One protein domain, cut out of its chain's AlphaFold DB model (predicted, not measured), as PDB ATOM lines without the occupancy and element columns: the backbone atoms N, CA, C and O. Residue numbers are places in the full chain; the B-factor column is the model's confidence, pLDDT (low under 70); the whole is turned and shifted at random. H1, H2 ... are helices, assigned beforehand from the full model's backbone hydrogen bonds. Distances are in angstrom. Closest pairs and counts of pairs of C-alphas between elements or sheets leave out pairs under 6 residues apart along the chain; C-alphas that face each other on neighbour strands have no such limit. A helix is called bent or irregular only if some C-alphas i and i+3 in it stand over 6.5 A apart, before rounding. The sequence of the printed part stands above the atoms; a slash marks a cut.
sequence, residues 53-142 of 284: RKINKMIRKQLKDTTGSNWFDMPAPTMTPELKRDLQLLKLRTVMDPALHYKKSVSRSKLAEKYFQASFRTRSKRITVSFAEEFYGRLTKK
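This is residues 53 to 142 of the 284 residues of the protein "T22H22.18" of Arabidopsis thaliana (UniProt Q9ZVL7). A loose, strung-out chain of five helices with no packed core: H1 sticks out at one end with residues 53 to 61, and long links join it to H2 and lead from H3 to H4 and from H4 to H5. After H3 the chain swings out in a wide loop, residues 97 to 109, and folds back to H4, then runs off through residues 115 to 130 to H5, far from H1. The printed part has 90 residues with five named helices, H1 to H5 in chain order, and no named strand; the class is all helix, though the helices hold 37 of the 90 residues. The whole is loose, with a radius of gyration of the C-alphas of 17.7 A, and elongated, spanning 55 by 34 by 26 A.

H1, residues 53 to 62, begins at C-alpha 53 (114.454, 95.012, 132.099) and is 14.5 A long. H2, residues 81 to 91, begins at C-alpha 81 (84.224, 110.262, 117.755) and measures 15.5 A. H3 is residues 93 to 96, 5.2 A, and H4 residues 110 to 114, 6.3 A. H5, residues 131 to 137, 9.7 A, ends at C-alpha 137 (91.813, 113.203, 89.781); it is irregular, with C-alphas 132 and 135 8.1 A apart.

H1 is apart from each other helix. H2 and H3 meet only through their tight link of 1 residue. H2 and H4 are apart, but only just, with closest C-alphas at 8.2 A. H5 is apart from H2, H3 and H4. In H1, H2 and H4 every O i to N i+4 pair is within hydrogen-bond range; H3 is too short for one, and H5 has 1 of 3, beside 1 of 4 O i to N i+3 pairs.

The C-alphas of Arg 53 and Ala 99, the two farthest apart, are 57.6 A apart. The printed part has no cut. Mean pLDDT of the printed part is 78.5; residues 63 to 64, 106 to 113, 119 to 126 and 128 are under 70.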
ATOM      1  N   ARG A  53     115.662  95.807 131.811       84.06
ATOM      2  CA  ARG A  53     114.454  95.012 132.099       84.06
ATOM      3  C   ARG A  53     113.171  95.841 131.986       84.06
ATOM      4  O   ARG A  53     112.162  95.331 131.494       84.06
ATOM      5  N   LYS A  54     113.193  97.103 132.432       85.75
ATOM      6  CA  LYS A  54     112.039  98.013 132.346       85.75
ATOM      7  C   LYS A  54     111.822  98.449 130.899       85.75
ATOM      8  O   LYS A  54     110.684  98.382 130.438       85.75
ATOM      9  N   ILE A  55     112.895  98.751 130.164       84.50
ATOM     10  CA  ILE A  55     112.857  99.043 128.721       84.50
ATOM     11  C   ILE A  55     112.222  97.880 127.950       84.50
ATOM     12  O   ILE A  55     111.207  98.064 127.281       84.50
ATOM     13  N   ASN A  56     112.711  96.651 128.141       84.62
ATOM     14  CA  ASN A  56     112.149  95.465 127.485       84.62
ATOM     15  C   ASN A  56     110.681  95.214 127.863       84.62
ATOM     16  O   ASN A  56     109.888  94.771 127.033       84.62
ATOM     17  N   LYS A  57     110.279  95.518 129.105       85.94
ATOM     18  CA  LYS A  57     108.876  95.435 129.534       85.94
ATOM     19  C   LYS A  57     107.998  96.481 128.836       85.94
ATOM     20  O   LYS A  57     106.862  96.155 128.504       85.94
ATOM     21  N   MET A  58     108.492  97.701 128.609       80.19
ATOM     22  CA  MET A  58     107.776  98.744 127.861       80.19
ATOM     23  C   MET A  58     107.661  98.396 126.374       80.19
ATOM     24  O   MET A  58     106.555  98.443 125.840       80.19
ATOM     25  N   ILE A  59     108.748  97.941 125.741       79.50
ATOM     26  CA  ILE A  59     108.748  97.480 124.342       79.50
ATOM     27  C   ILE A  59     107.733  96.345 124.164       79.50
ATOM     28  O   ILE A  59     106.856  96.414 123.311       79.50
ATOM     29  N   ARG A  60     107.745  95.340 125.050       77.44
ATOM     30  CA  ARG A  60     106.760  94.244 125.029       77.44
ATOM     31  C   ARG A  60     105.315  94.703 125.230       77.44
ATOM     32  O   ARG A  60     104.413  93.970 124.843       77.44
ATOM     33  N   LYS A  61     105.064  95.848 125.873       77.19
ATOM     34  CA  LYS A  61     103.714  96.430 125.972       77.19
ATOM     35  C   LYS A  61     103.328  97.132 124.668       77.19
ATOM     36  O   LYS A  61     102.260  96.843 124.154       77.19
ATOM     37  N   GLN A  62     104.217  97.945 124.096       70.88
ATOM     38  CA  GLN A  62     103.980  98.632 122.819       70.88
ATOM     39  C   GLN A  62     103.775  97.657 121.647       70.88
ATOM     40  O   GLN A  62     102.920  97.884 120.792       70.88
ATOM     41  N   LEU A  63     104.476  96.519 121.652       64.94
ATOM     42  CA  LEU A  63     104.290  95.461 120.655       64.94
ATOM     43  C   LEU A  63     102.902  94.796 120.729       64.94
ATOM     44  O   LEU A  63     102.412  94.310 119.717       64.94
ATOM     45  N   LYS A  64     102.234  94.784 121.895       68.69
ATOM     46  CA  LYS A  64     100.874  94.215 122.032       68.69
ATOM     47  C   LYS A  64      99.805  95.088 121.379       68.69
ATOM     48  O   LYS A  64      98.799  94.575 120.884       68.69
ATOM     49  N   ASP A  65     100.035  96.394 121.363       74.38
ATOM     50  CA  ASP A  65      99.138  97.387 120.765       74.38
ATOM     51  C   ASP A  65      99.391  97.570 119.264       74.38
ATOM     52  O   ASP A  65      98.839  98.461 118.618       74.38
ATOM     53  N   THR A  66     100.197  96.678 118.701       82.44
ATOM     54  CA  THR A  66     100.700  96.721 117.341       82.44
ATOM     55  C   THR A  66     100.339  95.419 116.618       82.44
ATOM     56  O   THR A  66     100.153  94.378 117.246       82.44
ATOM     57  N   THR A  67     100.177  95.463 115.293       81.00
ATOM     58  CA  THR A  67      99.720  94.304 114.488       81.00
ATOM     59  C   THR A  67     100.800  93.211 114.341       81.00
ATOM     60  O   THR A  67     100.504  92.095 113.915       81.00
ATOM     61  N   GLY A  68     102.041  93.513 114.744       82.94
ATOM     62  CA  GLY A  68     103.216  92.640 114.692       82.94
ATOM     63  C   GLY A  68     104.022  92.767 113.393       82.94
ATOM     64  O   GLY A  68     103.583  93.387 112.421       82.94
ATOM     65  N   SER A  69     105.190  92.116 113.361       84.50
ATOM     66  CA  SER A  69     106.157  92.222 112.254       84.50
ATOM     67  C   SER A  69     105.604  91.771 110.897       84.50
ATOM     68  O   SER A  69     106.063  92.258 109.867       84.50
ATOM     69  N   ASN A  70     104.606  90.880 110.873       86.81
ATOM     70  CA  ASN A  70     103.974  90.414 109.631       86.81
ATOM     71  C   ASN A  70     103.229  91.538 108.893       86.81
ATOM     72  O   ASN A  70     102.972  91.429 107.697       86.81
ATOM     73  N   TRP A  71     102.857  92.603 109.609       85.19
ATOM     74  CA  TRP A  71     102.142  93.749 109.063       85.19
ATOM     75  C   TRP A  71     102.765  95.064 109.544       85.19
ATOM     76  O   TRP A  71     102.095  95.906 110.148       85.19
ATOM     77  N   PHE A  72     104.075  95.195 109.293       87.88
ATOM     78  CA  PHE A  72     104.888  96.405 109.490       87.88
ATOM     79  C   PHE A  72     104.640  97.139 110.807       87.88
ATOM     80  O   PHE A  72     104.649  98.369 110.840       87.88
ATOM     81  N   ASP A  73     104.362  96.393 111.875       86.75
ATOM     82  CA  ASP A  73     104.118  96.958 113.190       86.75
ATOM     83  C   ASP A  73     103.116  98.135 113.170       86.75
ATOM     84  O   ASP A  73     103.303  99.170 113.811       86.75
ATOM     85  N   MET A  74     102.003  97.970 112.443       86.06
ATOM     86  CA  MET A  74     100.968  99.004 112.366       86.06
ATOM     87  C   MET A  74     100.326  99.246 113.751       86.06
ATOM     88  O   MET A  74      99.766  98.294 114.320       86.06
ATOM     89  N   PRO A  75     100.365 100.488 114.282       85.94
ATOM     90  CA  PRO A  75      99.851 100.808 115.611       85.94
ATOM     91  C   PRO A  75      98.319 100.877 115.627       85.94
ATOM     92  O   PRO A  75      97.692 101.284 114.644       85.94
ATOM     93  N   ALA A  76      97.703 100.524 116.757       85.94
ATOM     94  CA  ALA A  76      96.268 100.708 116.955       85.94
ATOM     95  C   ALA A  76      95.932 102.198 117.183       85.94
ATOM     96  O   ALA A  76      96.449 102.808 118.123       85.94
ATOM     97  N   PRO A  77      95.068 102.816 116.360       84.88
ATOM     98  CA  PRO A  77      94.681 104.209 116.548       84.88
ATOM     99  C   PRO A  77      93.724 104.376 117.736       84.88
ATOM    100  O   PRO A  77      92.863 103.535 117.995       84.88
ATOM    101  N   THR A  78      93.801 105.519 118.419       86.19
ATOM    102  CA  THR A  78      92.811 105.903 119.435       86.19
ATOM    103  C   THR A  78      91.468 106.221 118.774       86.19
ATOM    104  O   THR A  78      91.394 107.057 117.869       86.19
ATOM    105  N   MET A  79      90.387 105.587 119.242       87.12
ATOM    106  CA  MET A  79      89.033 105.795 118.718       87.12
ATOM    107  C   MET A  79      88.498 107.184 119.087       87.12
ATOM    108  O   MET A  79      87.952 107.383 120.171       87.12
ATOM    109  N   THR A  80      88.623 108.149 118.177       90.44
ATOM    110  CA  THR A  80      87.960 109.455 118.300       90.44
ATOM    111  C   THR A  80      86.520 109.386 117.775       90.44
ATOM    112  O   THR A  80      86.203 108.537 116.935       90.44
ATOM    113  N   PRO A  81      85.609 110.269 118.229       90.81
ATOM    114  CA  PRO A  81      84.224 110.262 117.755       90.81
ATOM    115  C   PRO A  81      84.109 110.552 116.252       90.81
ATOM    116  O   PRO A  81      83.255 109.976 115.587       90.81
ATOM    117  N   GLU A  82      84.988 111.387 115.699       89.44
ATOM    118  CA  GLU A  82      85.098 111.632 114.252       89.44
ATOM    119  C   GLU A  82      85.444 110.359 113.491       89.44
ATOM    120  O   GLU A  82      84.751 109.970 112.555       89.44
ATOM    121  N   LEU A  83      86.459 109.650 113.974       88.00
ATOM    122  CA  LEU A  83      86.923 108.429 113.349       88.00
ATOM    123  C   LEU A  83      85.861 107.331 113.389       88.00
ATOM    124  O   LEU A  83      85.674 106.601 112.421       88.00
ATOM    125  N   LYS A  84      85.103 107.255 114.486       89.25
ATOM    126  CA  LYS A  84      83.964 106.343 114.600       89.25
ATOM    127  C   LYS A  84      82.892 106.634 113.546       89.25
ATOM    128  O   LYS A  84      82.358 105.684 112.974       89.25
ATOM    129  N   ARG A  85      82.585 107.909 113.272       91.19
ATOM    130  CA  ARG A  85      81.627 108.298 112.220       91.19
ATOM    131  C   ARG A  85      82.126 107.877 110.842       91.19
ATOM    132  O   ARG A  85      81.372 107.262 110.094       91.19
ATOM    133  N   ASP A  86      83.397 108.119 110.545       89.69
ATOM    134  CA  ASP A  86      83.989 107.748 109.257       89.69
ATOM    135  C   ASP A  86      84.027 106.222 109.056       89.69
ATOM    136  O   ASP A  86      83.688 105.717 107.985       89.69
ATOM    137  N   LEU A  87      84.339 105.450 110.103       88.69
ATOM    138  CA  LEU A  87      84.273 103.984 110.057       88.69
ATOM    139  C   LEU A  87      82.846 103.473 109.830       88.69
ATOM    140  O   LEU A  87      82.632 102.522 109.076       88.69
ATOM    141  N   GLN A  88      81.852 104.089 110.474       89.12
ATOM    142  CA  GLN A  88      80.444 103.767 110.233       89.12
ATOM    143  C   GLN A  88      80.041 104.093 108.795       89.12
ATOM    144  O   GLN A  88      79.359 103.292 108.156       89.12
ATOM    145  N   LEU A  89      80.505 105.221 108.262       90.19
ATOM    146  CA  LEU A  89      80.252 105.616 106.886       90.19
ATOM    147  C   LEU A  89      80.840 104.607 105.888       90.19
ATOM    148  O   LEU A  89      80.146 104.185 104.964       90.19
ATOM    149  N   LEU A  90      82.066 104.128 106.116       88.25
ATOM    150  CA  LEU A  90      82.681 103.084 105.288       88.25
ATOM    151  C   LEU A  90      81.894 101.768 105.315       88.25
ATOM    152  O   LEU A  90      81.751 101.120 104.276       88.25
ATOM    153  N   LYS A  91      81.333 101.385 106.470       87.56
ATOM    154  CA  LYS A  91      80.433 100.220 106.576       87.56
ATOM    155  C   LYS A  91      79.148 100.418 105.771       87.56
ATOM    156  O   LYS A  91      78.631  99.465 105.193       87.56
ATOM    157  N   LEU A  92      78.649 101.650 105.712       88.06
ATOM    158  CA  LEU A  92      77.411 102.021 105.028       88.06
ATOM    159  C   LEU A  92      77.609 102.457 103.570       88.06
ATOM    160  O   LEU A  92      76.631 102.831 102.922       88.06
ATOM    161  N   ARG A  93      78.823 102.352 103.011       88.19
ATOM    162  CA  ARG A  93      79.142 102.790 101.637       88.19
ATOM    163  C   ARG A  93      78.194 102.247 100.562       88.19
ATOM    164  O   ARG A  93      77.936 102.930  99.584       88.19
ATOM    165  N   THR A  94      77.632 101.052 100.760       88.38
ATOM    166  CA  THR A  94      76.668 100.416  99.840       88.38
ATOM    167  C   THR A  94      75.347 101.174  99.714       88.38
ATOM    168  O   THR A  94      74.665 101.040  98.709       88.38
ATOM    169  N   VAL A  95      74.956 101.940 100.732       86.69
ATOM    170  CA  VAL A  95      73.681 102.678 100.748       86.69
ATOM    171  C   VAL A  95      73.878 104.136 100.324       86.69
ATOM    172  O   VAL A  95      72.915 104.806  99.965       86.69
ATOM    173  N   MET A  96      75.116 104.630 100.364       84.69
ATOM    174  CA  MET A  96      75.418 106.043 100.151       84.69
ATOM    175  C   MET A  96      75.196 106.508  98.713       84.69
ATOM    176  O   MET A  96      74.683 107.607  98.512       84.69
ATOM    177  N   ASP A  97      75.556 105.680  97.734       86.62
ATOM    178  CA  ASP A  97      75.367 105.977  96.317       86.62
ATOM    179  C   ASP A  97      74.542 104.861  95.650       86.62
ATOM    180  O   ASP A  97      74.991 103.715  95.611       86.62
ATOM    181  N   PRO A  98      73.347 105.163  95.107       86.31
ATOM    182  CA  PRO A  98      72.528 104.190  94.385       86.31
ATOM    183  C   PRO A  98      73.180 103.607  93.128       86.31
ATOM    184  O   PRO A  98      72.762 102.545  92.673       86.31
ATOM    185  N   ALA A  99      74.140 104.311  92.523       87.94
ATOM    186  CA  ALA A  99      74.800 103.854  91.304       87.94
ATOM    187  C   ALA A  99      75.920 102.846  91.599       87.94
ATOM    188  O   ALA A  99      76.194 101.956  90.792       87.94
ATOM    189  N   LEU A 100      76.558 102.958  92.766       88.88
ATOM    190  CA  LEU A 100      77.746 102.187  93.109       88.88
ATOM    191  C   LEU A 100      77.391 100.996  94.001       88.88
ATOM    192  O   LEU A 100      77.168 101.116  95.205       88.88
ATOM    193  N   HIS A 101      77.406  99.803  93.411       89.06
ATOM    194  CA  HIS A 101      77.173  98.559  94.135       89.06
ATOM    195  C   HIS A 101      78.502  97.946  94.585       89.06
ATOM    196  O   HIS A 101      79.238  97.349  93.802       89.06
ATOM    197  N   TYR A 102      78.816  98.073  95.875       88.06
ATOM    198  CA  TYR A 102      80.010  97.457  96.456       88.06
ATOM    199  C   TYR A 102      79.786  95.988  96.817       88.06
ATOM    200  O   TYR A 102      78.723  95.602  97.309       88.06
ATOM    201  N   LYS A 103      80.846  95.178  96.698       88.81
ATOM    202  CA  LYS A 103      80.861  93.815  97.240       88.81
ATOM    203  C   LYS A 103      80.611  93.862  98.748       88.81
ATOM    204  O   LYS A 103      81.318  94.559  99.484       88.81
ATOM    205  N   LYS A 104      79.613  93.103  99.207       83.06
ATOM    206  CA  LYS A 104      79.260  93.004 100.624       83.06
ATOM    207  C   LYS A 104      80.417  92.351 101.377       83.06
ATOM    208  O   LYS A 104      80.640  91.145 101.281       83.06
ATOM    209  N   SER A 105      81.172  93.156 102.114       71.44
ATOM    210  CA  SER A 105      82.142  92.646 103.071       71.44
ATOM    211  C   SER A 105      81.358  92.056 104.236       71.44
ATOM    212  O   SER A 105      80.857  92.781 105.095       71.44
ATOM    213  N   VAL A 106      81.216  90.731 104.252       59.09
ATOM    214  CA  VAL A 106      80.888  90.020 105.491       59.09
ATOM    215  C   VAL A 106      81.981  90.415 106.476       59.09
ATOM    216  O   VAL A 106      83.155  90.319 106.128       59.09
ATOM    217  N   SER A 107      81.584  90.932 107.633       60.03
ATOM    218  CA  SER A 107      82.379  91.405 108.773       60.03
ATOM    219  C   SER A 107      83.428  90.387 109.255       60.03
ATOM    220  O   SER A 107      83.326  89.846 110.353       60.03
ATOM    221  N   ARG A 108      84.409  90.048 108.414       53.31
ATOM    222  CA  ARG A 108      85.275  88.878 108.598       53.31
ATOM    223  C   ARG A 108      86.525  89.145 109.412       53.31
ATOM    224  O   ARG A 108      87.243  88.200 109.706       53.31
ATOM    225  N   SER A 109      86.770  90.366 109.867       54.88
ATOM    226  CA  SER A 109      87.857  90.569 110.816       54.88
ATOM    227  C   SER A 109      87.636  91.803 111.677       54.88
ATOM    228  O   SER A 109      87.865  92.934 111.264       54.88
ATOM    229  N   LYS A 110      87.303  91.565 112.952       59.25
ATOM    230  CA  LYS A 110      87.470  92.545 114.043       59.25
ATOM    231  C   LYS A 110      88.885  93.154 114.049       59.25
ATOM    232  O   LYS A 110      89.087  94.247 114.558       59.25
ATOM    233  N   LEU A 111      89.849  92.454 113.446       53.75
ATOM    234  CA  LEU A 111      91.228  92.888 113.258       53.75
ATOM    235  C   LEU A 111      91.362  94.144 112.380       53.75
ATOM    236  O   LEU A 111      92.114  95.037 112.748       53.75
ATOM    237  N   ALA A 112      90.599  94.250 111.283       61.03
ATOM    238  CA  ALA A 112      90.645  95.422 110.399       61.03
ATOM    239  C   ALA A 112      90.038  96.678 111.051       61.03
ATOM    240  O   ALA A 112      90.372  97.798 110.684       61.03
ATOM    241  N   GLU A 113      89.152  96.494 112.035       68.38
ATOM    242  CA  GLU A 113      88.609  97.597 112.836       68.38
ATOM    243  C   GLU A 113      89.533  97.981 113.998       68.38
ATOM    244  O   GLU A 113      89.468  99.109 114.476       68.38
ATOM    245  N   LYS A 114      90.395  97.063 114.454       77.69
ATOM    246  CA  LYS A 114      91.318  97.306 115.568       77.69
ATOM    247  C   LYS A 114      92.582  98.036 115.122       77.69
ATOM    248  O   LYS A 114      93.046  98.926 115.827       77.69
ATOM    249  N   TYR A 115      93.125  97.666 113.966       83.88
ATOM    250  CA  TYR A 115      94.353  98.247 113.439       83.88
ATOM    251  C   TYR A 115      94.078  98.859 112.069       83.88
ATOM    252  O   TYR A 115      93.790  98.148 111.107       83.88
ATOM    253  N   PHE A 116      94.187 100.181 111.971       83.75
ATOM    254  CA  PHE A 116      94.089 100.896 110.703       83.75
ATOM    255  C   PHE A 116      94.824 102.234 110.785       83.75
ATOM    256  O   PHE A 116      94.987 102.816 111.856       83.75
ATOM    257  N   GLN A 117      95.222 102.761 109.629       83.88
ATOM    258  CA  GLN A 117      95.816 104.087 109.521       83.88
ATOM    259  C   GLN A 117      94.934 104.973 108.644       83.88
ATOM    260  O   GLN A 117      94.816 104.775 107.438       83.88
ATOM    261  N   ALA A 118      94.311 105.974 109.260       76.88
ATOM    262  CA  ALA A 118      93.567 106.997 108.540       76.88
ATOM    263  C   ALA A 118      94.548 108.037 107.974       76.88
ATOM    264  O   ALA A 118      94.956 108.962 108.674       76.88
ATOM    265  N   SER A 119      94.940 107.888 106.707       66.38
ATOM    266  CA  SER A 119      95.850 108.822 106.020       66.38
ATOM    267  C   SER A 119      95.278 110.241 105.898       66.38
ATOM    268  O   SER A 119      96.033 111.209 105.919       66.38
ATOM    269  N   PHE A 120      93.949 110.390 105.862       60.91
ATOM    270  CA  PHE A 120      93.282 111.680 105.660       60.91
ATOM    271  C   PHE A 120      93.429 112.663 106.838       60.91
ATOM    272  O   PHE A 120      93.349 113.876 106.636       60.91
ATOM    273  N   ARG A 121      93.651 112.166 108.067       53.19
ATOM    274  CA  ARG A 121      93.683 112.998 109.287       53.19
ATOM    275  C   ARG A 121      94.972 113.812 109.404       53.19
ATOM    276  O   ARG A 121      94.995 114.879 110.019       53.19
ATOM    277  N   THR A 122      96.049 113.347 108.782       48.62
ATOM    278  CA  THR A 122      97.303 114.092 108.716       48.62
ATOM    279  C   THR A 122      97.211 115.057 107.538       48.62
ATOM    280  O   THR A 122      97.289 114.625 106.391       48.62
ATOM    281  N   ARG A 123      97.089 116.373 107.795       47.88
ATOM    282  CA  ARG A 123      97.018 117.429 106.747       47.88
ATOM    283  C   ARG A 123      98.056 117.267 105.631       47.88
ATOM    284  O   ARG A 123      97.818 117.705 104.510       47.88
ATOM    285  N   SER A 124      99.196 116.661 105.960       44.88
ATOM    286  CA  SER A 124     100.339 116.479 105.074       44.88
ATOM    287  C   SER A 124     100.329 115.189 104.241       44.88
ATOM    288  O   SER A 124     101.116 115.100 103.306       44.88
ATOM    289  N   LYS A 125      99.491 114.187 104.541       52.88
ATOM    290  CA  LYS A 125      99.527 112.866 103.877       52.88
ATOM    291  C   LYS A 125      98.206 112.556 103.166       52.88
ATOM    292  O   LYS A 125      97.556 111.551 103.427       52.88
ATOM    293  N   ARG A 126      97.788 113.459 102.275       64.25
ATOM    294  CA  ARG A 126      96.675 113.198 101.348       64.25
ATOM    295  C   ARG A 126      97.107 112.240 100.245       64.25
ATOM    296  O   ARG A 126      98.296 112.081 100.001       64.25
ATOM    297  N   ILE A 127      96.122 111.625  99.590       70.06
ATOM    298  CA  ILE A 127      96.336 110.798  98.400       70.06
ATOM    299  C   ILE A 127      97.123 111.637  97.388       70.06
ATOM    300  O   ILE A 127      96.617 112.640  96.877       70.06
ATOM    301  N   THR A 128      98.379 111.263  97.164       69.69
ATOM    302  CA  THR A 128      99.214 111.858  96.126       69.69
ATOM    303  C   THR A 128      98.714 111.309  94.801       69.69
ATOM    304  O   THR A 128      98.853 110.119  94.533       69.69
ATOM    305  N   VAL A 129      98.061 112.163  94.014       74.19
ATOM    306  CA  VAL A 129      97.634 111.811  92.657       74.19
ATOM    307  C   VAL A 129      98.887 111.721  91.789       74.19
ATOM    308  O   VAL A 129      99.821 112.507  91.963       74.19
ATOM    309  N   SER A 130      98.928 110.739  90.892       77.44
ATOM    310  CA  SER A 130      99.990 110.634  89.895       77.44
ATOM    311  C   SER A 130      99.989 111.879  89.000       77.44
ATOM    312  O   SER A 130      98.942 112.460  88.715       77.44
ATOM    313  N   PHE A 131     101.167 112.293  88.533       74.75
ATOM    314  CA  PHE A 131     101.319 113.492  87.698       74.75
ATOM    315  C   PHE A 131     100.485 113.431  86.400       74.75
ATOM    316  O   PHE A 131     100.029 114.450  85.896       74.75
ATOM    317  N   ALA A 132     100.223 112.226  85.886       75.94
ATOM    318  CA  ALA A 132      99.458 112.016  84.657       75.94
ATOM    319  C   ALA A 132      97.941 112.269  84.800       75.94
ATOM    320  O   ALA A 132      97.290 112.634  83.826       75.94
ATOM    321  N   GLU A 133      97.364 112.101  85.993       76.62
ATOM    322  CA  GLU A 133      95.912 112.219  86.227       76.62
ATOM    323  C   GLU A 133      95.533 113.515  86.957       76.62
ATOM    324  O   GLU A 133      94.403 113.694  87.424       76.62
ATOM    325  N   GLU A 134      96.480 114.446  87.071       72.38
ATOM    326  CA  GLU A 134      96.394 115.564  88.003       72.38
ATOM    327  C   GLU A 134      95.251 116.542  87.689       72.38
ATOM    328  O   GLU A 134      94.724 117.182  88.598       72.38
ATOM    329  N   PHE A 135      94.820 116.632  86.428       76.44
ATOM    330  CA  PHE A 135      93.763 117.558  86.022       76.44
ATOM    331  C   PHE A 135      92.361 117.116  86.477       76.44
ATOM    332  O   PHE A 135      91.582 117.945  86.946       76.44
ATOM    333  N   TYR A 136      92.041 115.819  86.394       80.62
ATOM    334  CA  TYR A 136      90.707 115.293  86.727       80.62
ATOM    335  C   TYR A 136      90.653 114.572  88.080       80.62
ATOM    336  O   TYR A 136      89.623 114.603  88.752       80.62
ATOM    337  N   GLY A 137      91.751 113.951  88.521       81.44
ATOM    338  CA  GLY A 137      91.813 113.203  89.781       81.44
ATOM    339  C   GLY A 137      92.017 114.079  91.023       81.44
ATOM    340  O   GLY A 137      91.859 113.616  92.155       81.44
ATOM    341  N   ARG A 138      92.376 115.357  90.849       83.75
ATOM    342  CA  ARG A 138      92.745 116.249  91.953       83.75
ATOM    343  C   ARG A 138      91.556 117.060  92.467       83.75
ATOM    344  O   ARG A 138      91.031 117.946  91.804       83.75
ATOM    345  N   LEU A 139      91.232 116.874  93.747       85.25
ATOM    346  CA  LEU A 139      90.294 117.750  94.456       85.25
ATOM    347  C   LEU A 139      90.853 119.174  94.600       85.25
ATOM    348  O   LEU A 139      92.035 119.361  94.919       85.25
ATOM    349  N   THR A 140      89.992 120.184  94.453       88.25
ATOM    350  CA  THR A 140      90.335 121.595  94.700       88.25
ATOM    351  C   THR A 140      90.567 121.861  96.192       88.25
ATOM    352  O   THR A 140      90.087 121.133  97.060       88.25
ATOM    353  N   LYS A 141      91.281 122.944  96.529       86.12
ATOM    354  CA  LYS A 141      91.564 123.315  97.931       86.12
ATOM    355  C   LYS A 141      90.292 123.509  98.773       86.12
ATOM    356  O   LYS A 141      90.331 123.260  99.972       86.12
ATOM    357  N   LYS A 142      89.183 123.926  98.154       88.12
ATOM    358  CA  LYS A 142      87.900 124.190  98.829       88.12
ATOM    359  C   LYS A 142      87.162 122.902  99.215       88.12
ATOM    360  O   LYS A 142      86.588 122.836 100.304       88.12
TER     361      LYS A 142